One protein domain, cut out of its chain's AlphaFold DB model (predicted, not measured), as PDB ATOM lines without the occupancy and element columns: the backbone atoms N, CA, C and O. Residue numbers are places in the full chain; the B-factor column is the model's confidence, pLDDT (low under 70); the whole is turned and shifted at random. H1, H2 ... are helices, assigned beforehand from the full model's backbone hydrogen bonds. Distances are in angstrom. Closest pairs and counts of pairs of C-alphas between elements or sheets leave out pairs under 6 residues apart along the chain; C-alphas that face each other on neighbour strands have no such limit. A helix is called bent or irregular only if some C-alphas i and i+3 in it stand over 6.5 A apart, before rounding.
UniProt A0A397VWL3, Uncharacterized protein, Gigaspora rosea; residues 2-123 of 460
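This is residues 2 to 123 of the 460 residues of an uncharacterized protein of Gigaspora rosea (UniProt A0A397VWL3). Picture a wide, open V: one limb is the single long helix H1, and the other is a loose zigzag of the short helices H2, H3 and H4 and the loop of residues 93 to 106, with the two limbs meeting at a corner where H1 ends and H2 begins. H5 turns off from the far end of the second limb, and its residues 111 to 121 stick out together with residues 122 and 123; residues 2 to 39 of H1 likewise stick out, and there is no packed core, for no helix touches another. You are reading 122 printed residues with five named helices, H1 H2 H3 H4 H5 along the chain, and no named strand, and the class is all helix. The whole is extended, with a radius of gyration of the C-alphas of 25.5 A, and its outline is flat, spanning 75 by 56 by 30 A.

Start with H1, residues 2 to 41, and look from its last residues to H2, residues 45 to 59. These two are close but not clearly touching; their closest C-alphas, those of Leu 40 and Leu 48, are 7.7 A apart. Their lines stand at a steep tilt of 58 degrees, and they run opposite ways. Their centres are 35.0 A apart. Go on to H3, residues 63 to 76, which is near H2: the two are close but not clearly touching, and the closest C-alphas, those of Phe 58 and Lys 66, are 7.1 A apart. Here again the tilt is steep, 59 degrees, and the two run opposite ways. Next comes H4, residues 80 to 92, which is only just apart from H3, the closest C-alphas being 8.0 A apart. The last helix is H5, residues 107 to 121, and it is apart from H4. H1 is apart from H3, H4 and H5, H2 is apart from H4 and H5, and H3 is apart from H5. In the backbone of H1, H2, H3 and H5 you will find every O i to N i+4 pair within hydrogen-bond range, while in H4 it is 7 of 9.

Find C-alpha 2 at (47.753, 3.598, 44.221); from there H1 runs for 40 residues and 58.7 A to C-alpha 41 at (7.216, 39.479, 21.483). Along it x and z fall while y rises. H2 begins at Tyr 45 and ends at Val 59, 20.6 A from first to last C-alpha, and along it y falls. H3 goes from Val 63 to Glu 76 over 20.4 A. H4 goes from Ser 80 to Thr 92 over 19.5 A; it is irregular, but only just, with C-alphas 81 and 84 at 6.9 A from each other. Pick up H5 at Pro 107 and follow it, mostly along x, for 20.8 A to C-alpha 121 at (45.834, 18.837, -8.908).

The two C-alphas farthest apart are those of Arg 2 and Gly 98, at 77.7 A, and from the C-alpha of Arg 2 to that of Lys 123 it is 50.8 A. The printed part has no cut. The links from H1 to H2, H2 to H3 and H3 to H4 are tight, with 3 residues each, and the link from H4 to H5 is long, with 14 residues. Residues 59 to 64 stand free. In the B-factor column you can read the model's pLDDT, whose mean over the printed part is 77.3; 24 residues are under 70, among them residues 2 to 7, 54 to 62 and 120 to 123.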
ATOM      1  N   ARG A   2      47.733   2.283  44.919       47.47
ATOM      2  CA  ARG A   2      47.753   3.598  44.221       47.47
ATOM      3  C   ARG A   2      47.007   3.634  42.870       47.47
ATOM      4  O   ARG A   2      46.317   4.610  42.592       47.47
ATOM      5  N   ILE A   3      47.065   2.561  42.077       51.03
ATOM      6  CA  ILE A   3      46.427   2.488  40.744       51.03
ATOM      7  C   ILE A   3      44.889   2.496  40.851       51.03
ATOM      8  O   ILE A   3      44.212   3.210  40.113       51.03
ATOM      9  N   TYR A   4      44.331   1.799  41.847       53.28
ATOM     10  CA  TYR A   4      42.882   1.742  42.076       53.28
ATOM     11  C   TYR A   4      42.299   3.103  42.508       53.28
ATOM     12  O   TYR A   4      41.228   3.504  42.051       53.28
ATOM     13  N   ARG A   5      43.039   3.880  43.319       54.91
ATOM     14  CA  ARG A   5      42.656   5.258  43.688       54.91
ATOM     15  C   ARG A   5      42.704   6.223  42.494       54.91
ATOM     16  O   ARG A   5      41.847   7.098  42.401       54.91
ATOM     17  N   SER A   6      43.658   6.049  41.575       65.44
ATOM     18  CA  SER A   6      43.779   6.867  40.355       65.44
ATOM     19  C   SER A   6      42.620   6.623  39.378       65.44
ATOM     20  O   SER A   6      41.970   7.570  38.925       65.44
ATOM     21  N   ASN A   7      42.273   5.356  39.136       65.31
ATOM     22  CA  ASN A   7      41.167   4.999  38.243       65.31
ATOM     23  C   ASN A   7      39.799   5.420  38.800       65.31
ATOM     24  O   ASN A   7      38.970   5.932  38.047       65.31
ATOM     25  N   LYS A   8      39.586   5.324  40.122       72.81
ATOM     26  CA  LYS A   8      38.358   5.819  40.771       72.81
ATOM     27  C   LYS A   8      38.178   7.333  40.593       72.81
ATOM     28  O   LYS A   8      37.084   7.778  40.257       72.81
ATOM     29  N   ARG A   9      39.253   8.120  40.737       72.81
ATOM     30  CA  ARG A   9      39.218   9.579  40.522       72.81
ATOM     31  C   ARG A   9      38.950   9.948  39.060       72.81
ATOM     32  O   ARG A   9      38.133  10.827  38.805       72.81
ATOM     33  N   ARG A  10      39.566   9.252  38.095       71.81
ATOM     34  CA  ARG A  10      39.299   9.466  36.657       71.81
ATOM     35  C   ARG A  10      37.856   9.138  36.276       71.81
ATOM     36  O   ARG A  10      37.251   9.870  35.498       71.81
ATOM     37  N   PHE A  11      37.291   8.072  36.838       75.00
ATOM     38  CA  PHE A  11      35.895   7.705  36.602       75.00
ATOM     39  C   PHE A  11      34.923   8.752  37.168       75.00
ATOM     40  O   PHE A  11      34.017   9.197  36.465       75.00
ATOM     41  N   GLN A  12      35.163   9.225  38.395       82.00
ATOM     42  CA  GLN A  12      34.366  10.291  39.012       82.00
ATOM     43  C   GLN A  12      34.468  11.619  38.241       82.00
ATOM     44  O   GLN A  12      33.452  12.276  38.023       82.00
ATOM     45  N   ALA A  13      35.658  11.976  37.743       76.94
ATOM     46  CA  ALA A  13      35.854  13.165  36.912       76.94
ATOM     47  C   ALA A  13      35.084  13.089  35.579       76.94
ATOM     48  O   ALA A  13      34.463  14.069  35.171       76.94
ATOM     49  N   ARG A  14      35.047  11.917  34.924       76.00
ATOM     50  CA  ARG A  14      34.261  11.709  33.691       76.00
ATOM     51  C   ARG A  14      32.756  11.831  33.929       76.00
ATOM     52  O   ARG A  14      32.065  12.447  33.123       76.00
ATOM     53  N   GLN A  15      32.251  11.304  35.047       81.62
ATOM     54  CA  GLN A  15      30.837  11.461  35.405       81.62
ATOM     55  C   GLN A  15      30.469  12.920  35.709       81.62
ATOM     56  O   GLN A  15      29.405  13.384  35.298       81.62
ATOM     57  N   ALA A  16      31.352  13.661  36.386       79.56
ATOM     58  CA  ALA A  16      31.159  15.088  36.636       79.56
ATOM     59  C   ALA A  16      31.160  15.903  35.329       79.56
ATOM     60  O   ALA A  16      30.282  16.744  35.134       79.56
ATOM     61  N   ALA A  17      32.072  15.599  34.399       76.81
ATOM     62  CA  ALA A  17      32.130  16.244  33.087       76.81
ATOM     63  C   ALA A  17      30.861  15.990  32.252       76.81
ATOM     64  O   ALA A  17      30.295  16.932  31.703       76.81
ATOM     65  N   GLN A  18      30.345  14.754  32.222       75.56
ATOM     66  CA  GLN A  18      29.087  14.441  31.529       75.56
ATOM     67  C   GLN A  18      27.873  15.153  32.139       75.56
ATOM     68  O   GLN A  18      27.009  15.633  31.404       75.56
ATOM     69  N   LYS A  19      27.791  15.250  33.473       83.38
ATOM     70  CA  LYS A  19      26.720  16.014  34.136       83.38
ATOM     71  C   LYS A  19      26.811  17.509  33.818       83.38
ATOM     72  O   LYS A  19      25.781  18.136  33.578       83.38
ATOM     73  N   SER A  20      28.025  18.058  33.772       80.38
ATOM     74  CA  SER A  20      28.260  19.457  33.405       80.38
ATOM     75  C   SER A  20      27.850  19.739  31.955       80.38
ATOM     76  O   SER A  20      27.118  20.696  31.712       80.38
ATOM     77  N   LEU A  21      28.207  18.857  31.014       78.06
ATOM     78  CA  LEU A  21      27.845  18.991  29.599       78.06
ATOM     79  C   LEU A  21      26.324  18.986  29.396       78.06
ATOM     80  O   LEU A  21      25.788  19.909  28.793       78.06
ATOM     81  N   LYS A  22      25.606  18.028  30.000       81.62
ATOM     82  CA  LYS A  22      24.132  17.981  29.931       81.62
ATOM     83  C   LYS A  22      23.473  19.222  30.543       81.62
ATOM     84  O   LYS A  22      22.458  19.706  30.047       81.62
ATOM     85  N   SER A  23      24.036  19.750  31.634       82.94
ATOM     86  CA  SER A  23      23.563  20.995  32.255       82.94
ATOM     87  C   SER A  23      23.815  22.216  31.365       82.94
ATOM     88  O   SER A  23      22.982  23.124  31.314       82.94
ATOM     89  N   TRP A  24      24.952  22.247  30.671       81.12
ATOM     90  CA  TRP A  24      25.302  23.306  29.731       81.12
ATOM     91  C   TRP A  24      24.398  23.276  28.495       81.12
ATOM     92  O   TRP A  24      23.804  24.299  28.168       81.12
ATOM     93  N   GLU A  25      24.180  22.106  27.889       75.88
ATOM     94  CA  GLU A  25      23.269  21.928  26.748       75.88
ATOM     95  C   GLU A  25      21.840  22.368  27.086       75.88
ATOM     96  O   GLU A  25      21.201  23.080  26.309       75.88
ATOM     97  N   LYS A  26      21.345  22.011  28.281       83.50
ATOM     98  CA  LYS A  26      20.017  22.429  28.752       83.50
ATOM     99  C   LYS A  26      19.919  23.951  28.905       83.50
ATOM    100  O   LYS A  26      18.950  24.542  28.430       83.50
ATOM    101  N   ARG A  27      20.930  24.587  29.511       80.31
ATOM    102  CA  ARG A  27      20.988  26.052  29.675       80.31
ATOM    103  C   ARG A  27      21.105  26.780  28.340       80.31
ATOM    104  O   ARG A  27      20.433  27.785  28.139       80.31
ATOM    105  N   HIS A  28      21.909  26.260  27.419       79.38
ATOM    106  CA  HIS A  28      22.069  26.822  26.084       79.38
ATOM    107  C   HIS A  28      20.767  26.729  25.275       79.38
ATOM    108  O   HIS A  28      20.359  27.700  24.641       79.38
ATOM    109  N   LYS A  29      20.058  25.594  25.353       78.81
ATOM    110  CA  LYS A  29      18.740  25.434  24.723       78.81
ATOM    111  C   LYS A  29      17.704  26.397  25.312       78.81
ATOM    112  O   LYS A  29      16.952  26.993  24.553       78.81
ATOM    113  N   GLN A  30      17.683  26.578  26.634       81.88
ATOM    114  CA  GLN A  30      16.775  27.533  27.279       81.88
ATOM    115  C   GLN A  30      17.077  28.986  26.906       81.88
ATOM    116  O   GLN A  30      16.136  29.712  26.615       81.88
ATOM    117  N   ARG A  31      18.355  29.391  26.821       79.06
ATOM    118  CA  ARG A  31      18.720  30.733  26.331       79.06
ATOM    119  C   ARG A  31      18.235  30.979  24.910       79.06
ATOM    120  O   ARG A  31      17.589  31.985  24.679       79.06
ATOM    121  N   LYS A  32      18.455  30.032  23.995       77.31
ATOM    122  CA  LYS A  32      17.966  30.168  22.614       77.31
ATOM    123  C   LYS A  32      16.443  30.269  22.531       77.31
ATOM    124  O   LYS A  32      15.936  31.030  21.724       77.31
ATOM    125  N   ILE A  33      15.709  29.512  23.352       76.75
ATOM    126  CA  ILE A  33      14.242  29.620  23.417       76.75
ATOM    127  C   ILE A  33      13.829  31.008  23.917       76.75
ATOM    128  O   ILE A  33      12.890  31.589  23.388       76.75
ATOM    129  N   GLN A  34      14.536  31.540  24.910       78.12
ATOM    130  CA  GLN A  34      14.246  32.853  25.469       78.12
ATOM    131  C   GLN A  34      14.548  33.984  24.474       78.12
ATOM    132  O   GLN A  34      13.693  34.834  24.274       78.12
ATOM    133  N   GLU A  35      15.683  33.928  23.772       76.31
ATOM    134  CA  GLU A  35      16.031  34.869  22.693       76.31
ATOM    135  C   GLU A  35      14.992  34.852  21.559       76.31
ATOM    136  O   GLU A  35      14.598  35.901  21.058       76.31
ATOM    137  N   ILE A  36      14.503  33.665  21.178       76.00
ATOM    138  CA  ILE A  36      13.447  33.526  20.163       76.00
ATOM    139  C   ILE A  36      12.130  34.138  20.655       76.00
ATOM    140  O   ILE A  36      11.460  34.827  19.891       76.00
ATOM    141  N   ASN A  37      11.756  33.907  21.915       75.75
ATOM    142  CA  ASN A  37      10.529  34.468  22.478       75.75
ATOM    143  C   ASN A  37      10.598  35.998  22.577       75.75
ATOM    144  O   ASN A  37       9.651  36.663  22.184       75.75
ATOM    145  N   GLU A  38      11.735  36.559  22.993       76.50
ATOM    146  CA  GLU A  38      11.941  38.013  23.026       76.50
ATOM    147  C   GLU A  38      11.866  38.638  21.623       76.50
ATOM    148  O   GLU A  38      11.361  39.746  21.458       76.50
ATOM    149  N   GLN A  39      12.324  37.934  20.584       73.38
ATOM    150  CA  GLN A  39      12.162  38.384  19.197       73.38
ATOM    151  C   GLN A  39      10.716  38.265  18.696       73.38
ATOM    152  O   GLN A  39      10.268  39.113  17.927       73.38
ATOM    153  N   LEU A  40       9.981  37.237  19.133       69.75
ATOM    154  CA  LEU A  40       8.565  37.055  18.807       69.75
ATOM    155  C   LEU A  40       7.682  38.119  19.467       69.75
ATOM    156  O   LEU A  40       6.790  38.647  18.806       69.75
ATOM    157  N   ASP A  41       7.964  38.471  20.722       72.56
ATOM    158  CA  ASP A  41       7.216  39.479  21.483       72.56
ATOM    159  C   ASP A  41       7.412  40.902  20.929       72.56
ATOM    160  O   ASP A  41       6.549  41.762  21.099       72.56
ATOM    161  N   ASN A  42       8.522  41.145  20.225       73.12
ATOM    162  CA  ASN A  42       8.838  42.433  19.606       73.12
ATOM    163  C   ASN A  42       8.366  42.564  18.144       73.12
ATOM    164  O   ASN A  42       8.511  43.640  17.563       73.12
ATOM    165  N   MET A  43       7.809  41.510  17.535       74.88
ATOM    166  CA  MET A  43       7.281  41.579  16.166       74.88
ATOM    167  C   MET A  43       5.882  42.190  16.131       74.88
ATOM    168  O   MET A  43       4.991  41.811  16.893       74.88
ATOM    169  N   ASN A  44       5.641  43.095  15.180       79.81
ATOM    170  CA  ASN A  44       4.298  43.620  14.961       79.81
ATOM    171  C   ASN A  44       3.392  42.577  14.270       79.81
ATOM    172  O   ASN A  44       3.852  41.609  13.660       79.81
ATOM    173  N   TYR A  45       2.074  42.787  14.322       72.62
ATOM    174  CA  TYR A  45       1.087  41.843  13.780       72.62
ATOM    175  C   TYR A  45       1.292  41.513  12.286       72.62
ATOM    176  O   TYR A  45       1.077  40.374  11.870       72.62
ATOM    177  N   ASN A  46       1.749  42.472  11.473       69.94
ATOM    178  CA  ASN A  46       2.024  42.255  10.049       69.94
ATOM    179  C   ASN A  46       3.305  41.440   9.822       69.94
ATOM    180  O   ASN A  46       3.334  40.583   8.935       69.94
ATOM    181  N   GLU A  47       4.339  41.655  10.631       72.50
ATOM    182  CA  GLU A  47       5.580  40.869  10.610       72.50
ATOM    183  C   GLU A  47       5.317  39.427  11.050       72.50
ATOM    184  O   GLU A  47       5.746  38.483  10.381       72.50
ATOM    185  N   LEU A  48       4.509  39.243  12.097       72.94
ATOM    186  CA  LEU A  48       4.093  37.929  12.578       72.94
ATOM    187  C   LEU A  48       3.253  37.180  11.533       72.94
ATOM    188  O   LEU A  48       3.468  35.991  11.291       72.94
ATOM    189  N   ASN A  49       2.322  37.869  10.868       69.12
ATOM    190  CA  ASN A  49       1.477  37.270   9.834       69.12
ATOM    191  C   ASN A  49       2.287  36.906   8.577       69.12
ATOM    192  O   ASN A  49       2.099  35.835   8.003       69.12
ATOM    193  N   THR A  50       3.252  37.744   8.186       73.12
ATOM    194  CA  THR A  50       4.173  37.464   7.071       73.12
ATOM    195  C   THR A  50       5.063  36.263   7.384       73.12
ATOM    196  O   THR A  50       5.172  35.343   6.571       73.12
ATOM    197  N   THR A  51       5.614  36.212   8.597       73.19
ATOM    198  CA  THR A  51       6.452  35.108   9.076       73.19
ATOM    199  C   THR A  51       5.663  33.799   9.144       73.19
ATOM    200  O   THR A  51       6.115  32.783   8.618       73.19
ATOM    201  N   ASN A  52       4.431  33.818   9.665       68.50
ATOM    202  CA  ASN A  52       3.543  32.651   9.658       68.50
ATOM    203  C   ASN A  52       3.192  32.186   8.241       68.50
ATOM    204  O   ASN A  52       3.134  30.985   7.985       68.50
ATOM    205  N   LYS A  53       2.993  33.112   7.298       70.06
ATOM    206  CA  LYS A  53       2.704  32.780   5.897       70.06
ATOM    207  C   LYS A  53       3.911  32.128   5.213       70.06
ATOM    208  O   LYS A  53       3.730  31.167   4.469       70.06
ATOM    209  N   ILE A  54       5.127  32.593   5.508       67.06
ATOM    210  CA  ILE A  54       6.385  32.000   5.024       67.06
ATOM    211  C   ILE A  54       6.598  30.610   5.634       67.06
ATOM    212  O   ILE A  54       6.851  29.661   4.896       67.06
ATOM    213  N   ILE A  55       6.422  30.459   6.950       68.12
ATOM    214  CA  ILE A  55       6.564  29.173   7.649       68.12
ATOM    215  C   ILE A  55       5.536  28.165   7.132       68.12
ATOM    216  O   ILE A  55       5.896  27.035   6.820       68.12
ATOM    217  N   LYS A  56       4.272  28.569   6.975       63.75
ATOM    218  CA  LYS A  56       3.209  27.701   6.458       63.75
ATOM    219  C   LYS A  56       3.499  27.255   5.024       63.75
ATOM    220  O   LYS A  56       3.453  26.062   4.736       63.75
ATOM    221  N   LYS A  57       3.945  28.181   4.167       59.44
ATOM    222  CA  LYS A  57       4.395  27.878   2.802       59.44
ATOM    223  C   LYS A  57       5.619  26.955   2.791       59.44
ATOM    224  O   LYS A  57       5.698  26.082   1.941       59.44
ATOM    225  N   PHE A  58       6.540  27.088   3.747       56.78
ATOM    226  CA  PHE A  58       7.718  26.226   3.885       56.78
ATOM    227  C   PHE A  58       7.360  24.816   4.390       56.78
ATOM    228  O   PHE A  58       7.889  23.825   3.885       56.78
ATOM    229  N   VAL A  59       6.421  24.699   5.331       62.59
ATOM    230  CA  VAL A  59       5.917  23.417   5.858       62.59
ATOM    231  C   VAL A  59       5.140  22.646   4.786       62.59
ATOM    232  O   VAL A  59       5.359  21.443   4.643       62.59
ATOM    233  N   GLU A  60       4.323  23.342   3.991       60.62
ATOM    234  CA  GLU A  60       3.482  22.786   2.916       60.62
ATOM    235  C   GLU A  60       4.230  22.603   1.575       60.62
ATOM    236  O   GLU A  60       3.686  22.049   0.620       60.62
ATOM    237  N   SER A  61       5.489  23.041   1.483       61.41
ATOM    238  CA  SER A  61       6.276  22.972   0.248       61.41
ATOM    239  C   SER A  61       6.781  21.555  -0.074       61.41
ATOM    240  O   SER A  61       7.176  20.781   0.806       61.41
ATOM    241  N   THR A  62       6.791  21.211  -1.368       66.94
ATOM    242  CA  THR A  62       7.303  19.923  -1.863       66.94
ATOM    243  C   THR A  62       8.798  19.765  -1.560       66.94
ATOM    244  O   THR A  62       9.527  20.742  -1.388       66.94
ATOM    245  N   VAL A  63       9.304  18.525  -1.538       70.38
ATOM    246  CA  VAL A  63      10.742  18.237  -1.330       70.38
ATOM    247  C   VAL A  63      11.635  19.022  -2.306       70.38
ATOM    248  O   VAL A  63      12.736  19.428  -1.942       70.38
ATOM    249  N   SER A  64      11.155  19.264  -3.529       66.25
ATOM    250  CA  SER A  64      11.857  20.050  -4.551       66.25
ATOM    251  C   SER A  64      11.975  21.530  -4.173       66.25
ATOM    252  O   SER A  64      13.033  22.137  -4.319       66.25
ATOM    253  N   GLU A  65      10.918  22.100  -3.602       72.06
ATOM    254  CA  GLU A  65      10.874  23.511  -3.227       72.06
ATOM    255  C   GLU A  65      11.744  23.797  -1.992       72.06
ATOM    256  O   GLU A  65      12.469  24.789  -1.958       72.06
ATOM    257  N   LYS A  66      11.797  22.863  -1.030       74.06
ATOM    258  CA  LYS A  66      12.748  22.932   0.097       74.06
ATOM    259  C   LYS A  66      14.201  22.926  -0.380       74.06
ATOM    260  O   LYS A  66      15.021  23.675   0.144       74.06
ATOM    261  N   LYS A  67      14.518  22.120  -1.402       76.12
ATOM    262  CA  LYS A  67      15.853  22.100  -2.027       76.12
ATOM    263  C   LYS A  67      16.162  23.396  -2.775       76.12
ATOM    264  O   LYS A  67      17.293  23.862  -2.709       76.12
ATOM    265  N   ARG A  68      15.172  23.993  -3.446       77.06
ATOM    266  CA  ARG A  68      15.322  25.286  -4.131       77.06
ATOM    267  C   ARG A  68      15.644  26.409  -3.146       77.06
ATOM    268  O   ARG A  68      16.573  27.166  -3.393       77.06
ATOM    269  N   VAL A  69      14.919  26.485  -2.029       77.56
ATOM    270  CA  VAL A  69      15.186  27.486  -0.982       77.56
ATOM    271  C   VAL A  69      16.570  27.280  -0.364       77.56
ATOM    272  O   VAL A  69      17.298  28.252  -0.194       77.56
ATOM    273  N   GLY A  70      16.963  26.029  -0.097       80.75
ATOM    274  CA  GLY A  70      18.318  25.715   0.370       80.75
ATOM    275  C   GLY A  70      19.397  26.205  -0.598       80.75
ATOM    276  O   GLY A  70      20.300  26.923  -0.189       80.75
ATOM    277  N   LEU A  71      19.244  25.916  -1.895       82.19
ATOM    278  CA  LEU A  71      20.191  26.354  -2.923       82.19
ATOM    279  C   LEU A  71      20.295  27.884  -3.025       82.19
ATOM    280  O   LEU A  71      21.393  28.406  -3.176       82.19
ATOM    281  N   ILE A  72      19.172  28.606  -2.951       83.38
ATOM    282  CA  ILE A  72      19.178  30.077  -2.976       83.38
ATOM    283  C   ILE A  72      19.938  30.621  -1.765       83.38
ATOM    284  O   ILE A  72      20.806  31.471  -1.933       83.38
ATOM    285  N   SER A  73      19.675  30.078  -0.574       84.38
ATOM    286  CA  SER A  73      20.392  30.470   0.639       84.38
ATOM    287  C   SER A  73      21.896  30.199   0.529       84.38
ATOM    288  O   SER A  73      22.690  31.030   0.957       84.38
ATOM    289  N   ASP A  74      22.300  29.067  -0.054       84.50
ATOM    290  CA  ASP A  74      23.717  28.744  -0.260       84.50
ATOM    291  C   ASP A  74      24.382  29.726  -1.238       84.50
ATOM    292  O   ASP A  74      25.522  30.134  -1.022       84.50
ATOM    293  N   ILE A  75      23.664  30.145  -2.288       84.56
ATOM    294  CA  ILE A  75      24.142  31.139  -3.261       84.56
ATOM    295  C   ILE A  75      24.269  32.527  -2.620       84.56
ATOM    296  O   ILE A  75      25.264  33.208  -2.857       84.56
ATOM    297  N   GLU A  76      23.307  32.947  -1.795       84.56
ATOM    298  CA  GLU A  76      23.346  34.238  -1.086       84.56
ATOM    299  C   GLU A  76      24.517  34.331  -0.096       84.56
ATOM    300  O   GLU A  76      25.045  35.418   0.144       84.56
ATOM    301  N   LEU A  77      24.954  33.194   0.451       87.81
ATOM    302  CA  LEU A  77      26.096  33.109   1.361       87.81
ATOM    303  C   LEU A  77      27.456  33.048   0.642       87.81
ATOM    304  O   LEU A  77      28.496  33.105   1.308       87.81
ATOM    305  N   LEU A  78      27.492  32.939  -0.694       87.19
ATOM    306  CA  LEU A  78      28.753  32.914  -1.435       87.19
ATOM    307  C   LEU A  78      29.479  34.268  -1.328       87.19
ATOM    308  O   LEU A  78      28.893  35.320  -1.588       87.19
ATOM    309  N   PRO A  79      30.793  34.278  -1.031       91.94
ATOM    310  CA  PRO A  79      31.585  35.501  -1.070       91.94
ATOM    311  C   PRO A  79      31.529  36.152  -2.456       91.94
ATOM    312  O   PRO A  79      31.654  35.453  -3.462       91.94
ATOM    313  N   SER A  80      31.474  37.485  -2.533       89.25
ATOM    314  CA  SER A  80      31.322  38.212  -3.809       89.25
ATOM    315  C   SER A  80      32.357  37.823  -4.873       89.25
ATOM    316  O   SER A  80      32.036  37.724  -6.053       89.25
ATOM    317  N   ARG A  81      33.591  37.505  -4.454       89.94
ATOM    318  CA  ARG A  81      34.673  37.035  -5.339       89.94
ATOM    319  C   ARG A  81      34.403  35.682  -6.018       89.94
ATOM    320  O   ARG A  81      35.051  35.367  -7.005       89.94
ATOM    321  N   GLN A  82      33.504  34.866  -5.469       88.81
ATOM    322  CA  GLN A  82      33.163  33.536  -5.985       88.81
ATOM    323  C   GLN A  82      31.908  33.545  -6.861       88.81
ATOM    324  O   GLN A  82      31.696  32.579  -7.587       88.81
ATOM    325  N   ILE A  83      31.120  34.627  -6.851       88.31
ATOM    326  CA  ILE A  83      29.875  34.724  -7.627       88.31
ATOM    327  C   ILE A  83      30.154  34.502  -9.117       88.31
ATOM    328  O   ILE A  83      29.534  33.638  -9.724       88.31
ATOM    329  N   SER A  84      31.148  35.191  -9.690       88.00
ATOM    330  CA  SER A  84      31.491  35.032 -11.113       88.00
ATOM    331  C   SER A  84      31.917  33.603 -11.468       88.00
ATOM    332  O   SER A  84      31.567  33.110 -12.538       88.00
ATOM    333  N   ALA A  85      32.656  32.930 -10.581       86.12
ATOM    334  CA  ALA A  85      33.084  31.550 -10.797       86.12
ATOM    335  C   ALA A  85      31.903  30.573 -10.694       86.12
ATOM    336  O   ALA A  85      31.795  29.653 -11.500       86.12
ATOM    337  N   ALA A  86      30.993  30.797  -9.743       86.38
ATOM    338  CA  ALA A  86      29.778  30.006  -9.592       86.38
ATOM    339  C   ALA A  86      28.842  30.174 -10.801       86.38
ATOM    340  O   ALA A  86      28.352  29.179 -11.329       86.38
ATOM    341  N   THR A  87      28.652  31.402 -11.296       87.50
ATOM    342  CA  THR A  87      27.885  31.672 -12.523       87.50
ATOM    343  C   THR A  87      28.469  30.910 -13.708       87.50
ATOM    344  O   THR A  87      27.753  30.150 -14.359       87.50
ATOM    345  N   HIS A  88      29.780  31.025 -13.928       90.25
ATOM    346  CA  HIS A  88      30.442  30.328 -15.025       90.25
ATOM    347  C   HIS A  88      30.351  28.795 -14.894       90.25
ATOM    348  O   HIS A  88      30.171  28.089 -15.889       90.25
ATOM    349  N   LEU A  89      30.406  28.263 -13.667       87.19
ATOM    350  CA  LEU A  89      30.208  26.839 -13.395       87.19
ATOM    351  C   LEU A  89      28.798  26.377 -13.795       87.19
ATOM    352  O   LEU A  89      28.663  25.345 -14.448       87.19
ATOM    353  N   PHE A  90      27.754  27.137 -13.452       86.00
ATOM    354  CA  PHE A  90      26.373  26.807 -13.827       86.00
ATOM    355  C   PHE A  90      26.115  26.887 -15.332       86.00
ATOM    356  O   PHE A  90      25.218  26.200 -15.822       86.00
ATOM    357  N   GLU A  91      26.865  27.708 -16.064       86.94
ATOM    358  CA  GLU A  91      26.800  27.785 -17.526       86.94
ATOM    359  C   GLU A  91      27.537  26.615 -18.185       86.94
ATOM    360  O   GLU A  91      27.016  25.991 -19.108       86.94
ATOM    361  N   THR A  92      28.726  26.281 -17.678       88.00
ATOM    362  CA  THR A  92      29.623  25.289 -18.293       88.00
ATOM    363  C   THR A  92      29.239  23.850 -17.945       88.00
ATOM    364  O   THR A  92      29.436  22.942 -18.748       88.00
ATOM    365  N   MET A  93      28.637  23.612 -16.776       89.19
ATOM    366  CA  MET A  93      28.199  22.279 -16.334       89.19
ATOM    367  C   MET A  93      26.819  21.902 -16.884       89.19
ATOM    368  O   MET A  93      25.985  21.344 -16.166       89.19
ATOM    369  N   ARG A  94      26.573  22.185 -18.168       91.06
ATOM    370  CA  ARG A  94      25.350  21.822 -18.891       91.06
ATOM    371  C   ARG A  94      25.672  21.067 -20.172       91.06
ATOM    372  O   ARG A  94      26.735  21.251 -20.760       91.06
ATOM    373  N   TYR A  95      24.748  20.230 -20.633       85.31
ATOM    374  CA  TYR A  95      24.898  19.597 -21.943       85.31
ATOM    375  C   TYR A  95      24.829  20.660 -23.046       85.31
ATOM    376  O   TYR A  95      23.840  21.386 -23.165       85.31
ATOM    377  N   SER A  96      25.873  20.743 -23.870       88.38
ATOM    378  CA  SER A  96      25.972  21.722 -24.961       88.38
ATOM    379  C   SER A  96      25.152  21.331 -26.197       88.38
ATOM    380  O   SER A  96      24.744  22.201 -26.969       88.38
ATOM    381  N   GLN A  97      24.892  20.034 -26.379       81.50
ATOM    382  CA  GLN A  97      24.196  19.452 -27.528       81.50
ATOM    383  C   GLN A  97      23.341  18.245 -27.110       81.50
ATOM    384  O   GLN A  97      23.514  17.690 -26.023       81.50
ATOM    385  N   GLY A  98      22.449  17.811 -28.002       88.44
ATOM    386  CA  GLY A  98      21.636  16.605 -27.825       88.44
ATOM    387  C   GLY A  98      20.309  16.831 -27.084       88.44
ATOM    388  O   GLY A  98      19.924  17.972 -26.827       88.44
ATOM    389  N   PRO A  99      19.583  15.746 -26.749       80.50
ATOM    390  CA  PRO A  99      18.224  15.821 -26.201       80.50
ATOM    391  C   PRO A  99      18.144  16.458 -24.806       80.50
ATOM    392  O   PRO A  99      17.101  16.996 -24.457       80.50
ATOM    393  N   ASN A 100      19.243  16.457 -24.047       88.31
ATOM    394  CA  ASN A 100      19.328  17.073 -22.717       88.31
ATOM    395  C   ASN A 100      19.990  18.462 -22.765       88.31
ATOM    396  O   ASN A 100      20.531  18.925 -21.763       88.31
ATOM    397  N   LYS A 101      20.053  19.107 -23.939       89.25
ATOM    398  CA  LYS A 101      20.724  20.403 -24.104       89.25
ATOM    399  C   LYS A 101      20.189  21.420 -23.094       89.25
ATOM    400  O   LYS A 101      18.983  21.583 -22.951       89.25
ATOM    401  N   ASN A 102      21.106  22.144 -22.456       88.19
ATOM    402  CA  ASN A 102      20.872  23.081 -21.352       88.19
ATOM    403  C   ASN A 102      20.516  22.444 -19.999       88.19
ATOM    404  O   ASN A 102      20.488  23.178 -19.009       88.19
ATOM    405  N   ASP A 103      20.317  21.131 -19.893       88.62
ATOM    406  CA  ASP A 103      20.210  20.483 -18.585       88.62
ATOM    407  C   ASP A 103      21.576  20.426 -17.905       88.62
ATOM    408  O   ASP A 103      22.616  20.328 -18.563       88.62
ATOM    409  N   ILE A 104      21.578  20.489 -16.573       90.06
ATOM    410  CA  ILE A 104      22.797  20.337 -15.775       90.06
ATOM    411  C   ILE A 104      23.325  18.906 -15.949       90.06
ATOM    412  O   ILE A 104      22.547  17.949 -15.940       90.06
ATOM    413  N   LEU A 105      24.646  18.761 -16.094       89.00
ATOM    414  CA  LEU A 105      25.299  17.455 -16.221       89.00
ATOM    415  C   LEU A 105      24.881  16.518 -15.085       89.00
ATOM    416  O   LEU A 105      24.738  16.943 -13.939       89.00
ATOM    417  N   SER A 106      24.714  15.232 -15.384       89.62
ATOM    418  CA  SER A 106      24.306  14.255 -14.372       89.62
ATOM    419  C   SER A 106      25.310  14.167 -13.206       89.62
ATOM    420  O   SER A 106      26.514  14.345 -13.426       89.62
ATOM    421  N   PRO A 107      24.866  13.828 -11.975       87.19
ATOM    422  CA  PRO A 107      25.755  13.683 -10.817       87.19
ATOM    423  C   PRO A 107      26.960  12.768 -11.074       87.19
ATOM    424  O   PRO A 107      28.069  13.090 -10.672       87.19
ATOM    425  N   TYR A 108      26.778  11.693 -11.848       84.12
ATOM    426  CA  TYR A 108      27.867  10.798 -12.248       84.12
ATOM    427  C   TYR A 108      29.012  11.526 -12.974       84.12
ATOM    428  O   TYR A 108      30.186  11.300 -12.683       84.12
ATOM    429  N   LEU A 109      28.685  12.409 -13.923       83.19
ATOM    430  CA  LEU A 109      29.693  13.177 -14.655       83.19
ATOM    431  C   LEU A 109      30.328  14.249 -13.765       83.19
ATOM    432  O   LEU A 109      31.528  14.486 -13.877       83.19
ATOM    433  N   GLN A 110      29.556  14.848 -12.854       86.38
ATOM    434  CA  GLN A 110      30.080  15.793 -11.865       86.38
ATOM    435  C   GLN A 110      31.110  15.116 -10.944       86.38
ATOM    436  O   GLN A 110      32.217  15.629 -10.780       86.38
ATOM    437  N   ASP A 111      30.788  13.928 -10.424       85.50
ATOM    438  CA  ASP A 111      31.679  13.135  -9.573       85.50
ATOM    439  C   ASP A 111      32.940  12.698 -10.323       85.50
ATOM    440  O   ASP A 111      34.045  12.744  -9.780       85.50
ATOM    441  N   LYS A 112      32.808  12.315 -11.597       83.31
ATOM    442  CA  LYS A 112      33.953  11.942 -12.435       83.31
ATOM    443  C   LYS A 112      34.899  13.124 -12.666       83.31
ATOM    444  O   LYS A 112      36.108  12.963 -12.511       83.31
ATOM    445  N   SER A 113      34.358  14.303 -12.973       80.12
ATOM    446  CA  SER A 113      35.139  15.536 -13.125       80.12
ATOM    447  C   SER A 113      35.837  15.928 -11.823       80.12
ATOM    448  O   SER A 113      37.024  16.248 -11.834       80.12
ATOM    449  N   ARG A 114      35.139  15.834 -10.687       81.75
ATOM    450  CA  ARG A 114      35.726  16.089  -9.369       81.75
ATOM    451  C   ARG A 114      36.875  15.126  -9.066       81.75
ATOM    452  O   ARG A 114      37.957  15.576  -8.711       81.75
ATOM    453  N   ASN A 115      36.669  13.824  -9.262       80.62
ATOM    454  CA  ASN A 115      37.700  12.811  -9.034       80.62
ATOM    455  C   ASN A 115      38.937  13.046  -9.905       80.62
ATOM    456  O   ASN A 115      40.058  12.866  -9.435       80.62
ATOM    457  N   TYR A 116      38.743  13.457 -11.159       78.44
ATOM    458  CA  TYR A 116      39.849  13.809 -12.041       78.44
ATOM    459  C   TYR A 116      40.661  14.972 -11.465       78.44
ATOM    460  O   TYR A 116      41.879  14.848 -11.344       78.44
ATOM    461  N   ILE A 117      39.993  16.052 -11.042       75.12
ATOM    462  CA  ILE A 117      40.634  17.227 -10.432       75.12
ATOM    463  C   ILE A 117      41.377  16.843  -9.143       75.12
ATOM    464  O   ILE A 117      42.541  17.207  -8.970       75.12
ATOM    465  N   ASP A 118      40.745  16.052  -8.273       76.31
ATOM    466  CA  ASP A 118      41.332  15.565  -7.017       76.31
ATOM    467  C   ASP A 118      42.599  14.727  -7.263       76.31
ATOM    468  O   ASP A 118      43.585  14.828  -6.528       76.31
ATOM    469  N   GLN A 119      42.614  13.931  -8.335       70.31
ATOM    470  CA  GLN A 119      43.755  13.093  -8.704       70.31
ATOM    471  C   GLN A 119      44.891  13.861  -9.387       70.31
ATOM    472  O   GLN A 119      46.048  13.497  -9.184       70.31
ATOM    473  N   THR A 120      44.582  14.883 -10.190       64.12
ATOM    474  CA  THR A 120      45.588  15.620 -10.975       64.12
ATOM    475  C   THR A 120      46.179  16.811 -10.236       64.12
ATOM    476  O   THR A 120      47.385  17.024 -10.321       64.12
ATOM    477  N   PHE A 121      45.374  17.575  -9.497       57.47
ATOM    478  CA  PHE A 121      45.834  18.837  -8.908       57.47
ATOM    479  C   PHE A 121      46.243  18.722  -7.437       57.47
ATOM    480  O   PHE A 121      47.071  19.508  -6.981       57.47
ATOM    481  N   TYR A 122      45.711  17.747  -6.691       57.22
ATOM    482  CA  TYR A 122      45.913  17.664  -5.236       57.22
ATOM    483  C   TYR A 122      46.813  16.511  -4.772       57.22
ATOM    484  O   TYR A 122      47.169  16.443  -3.594       57.22
ATOM    485  N   LYS A 123      47.274  15.640  -5.680       48.09
ATOM    486  CA  LYS A 123      48.384  14.720  -5.390       48.09
ATOM    487  C   LYS A 123      49.725  15.407  -5.646       48.09
ATOM    488  O   LYS A 123      50.323  15.276  -6.710       48.09
TER     489      LYS A 123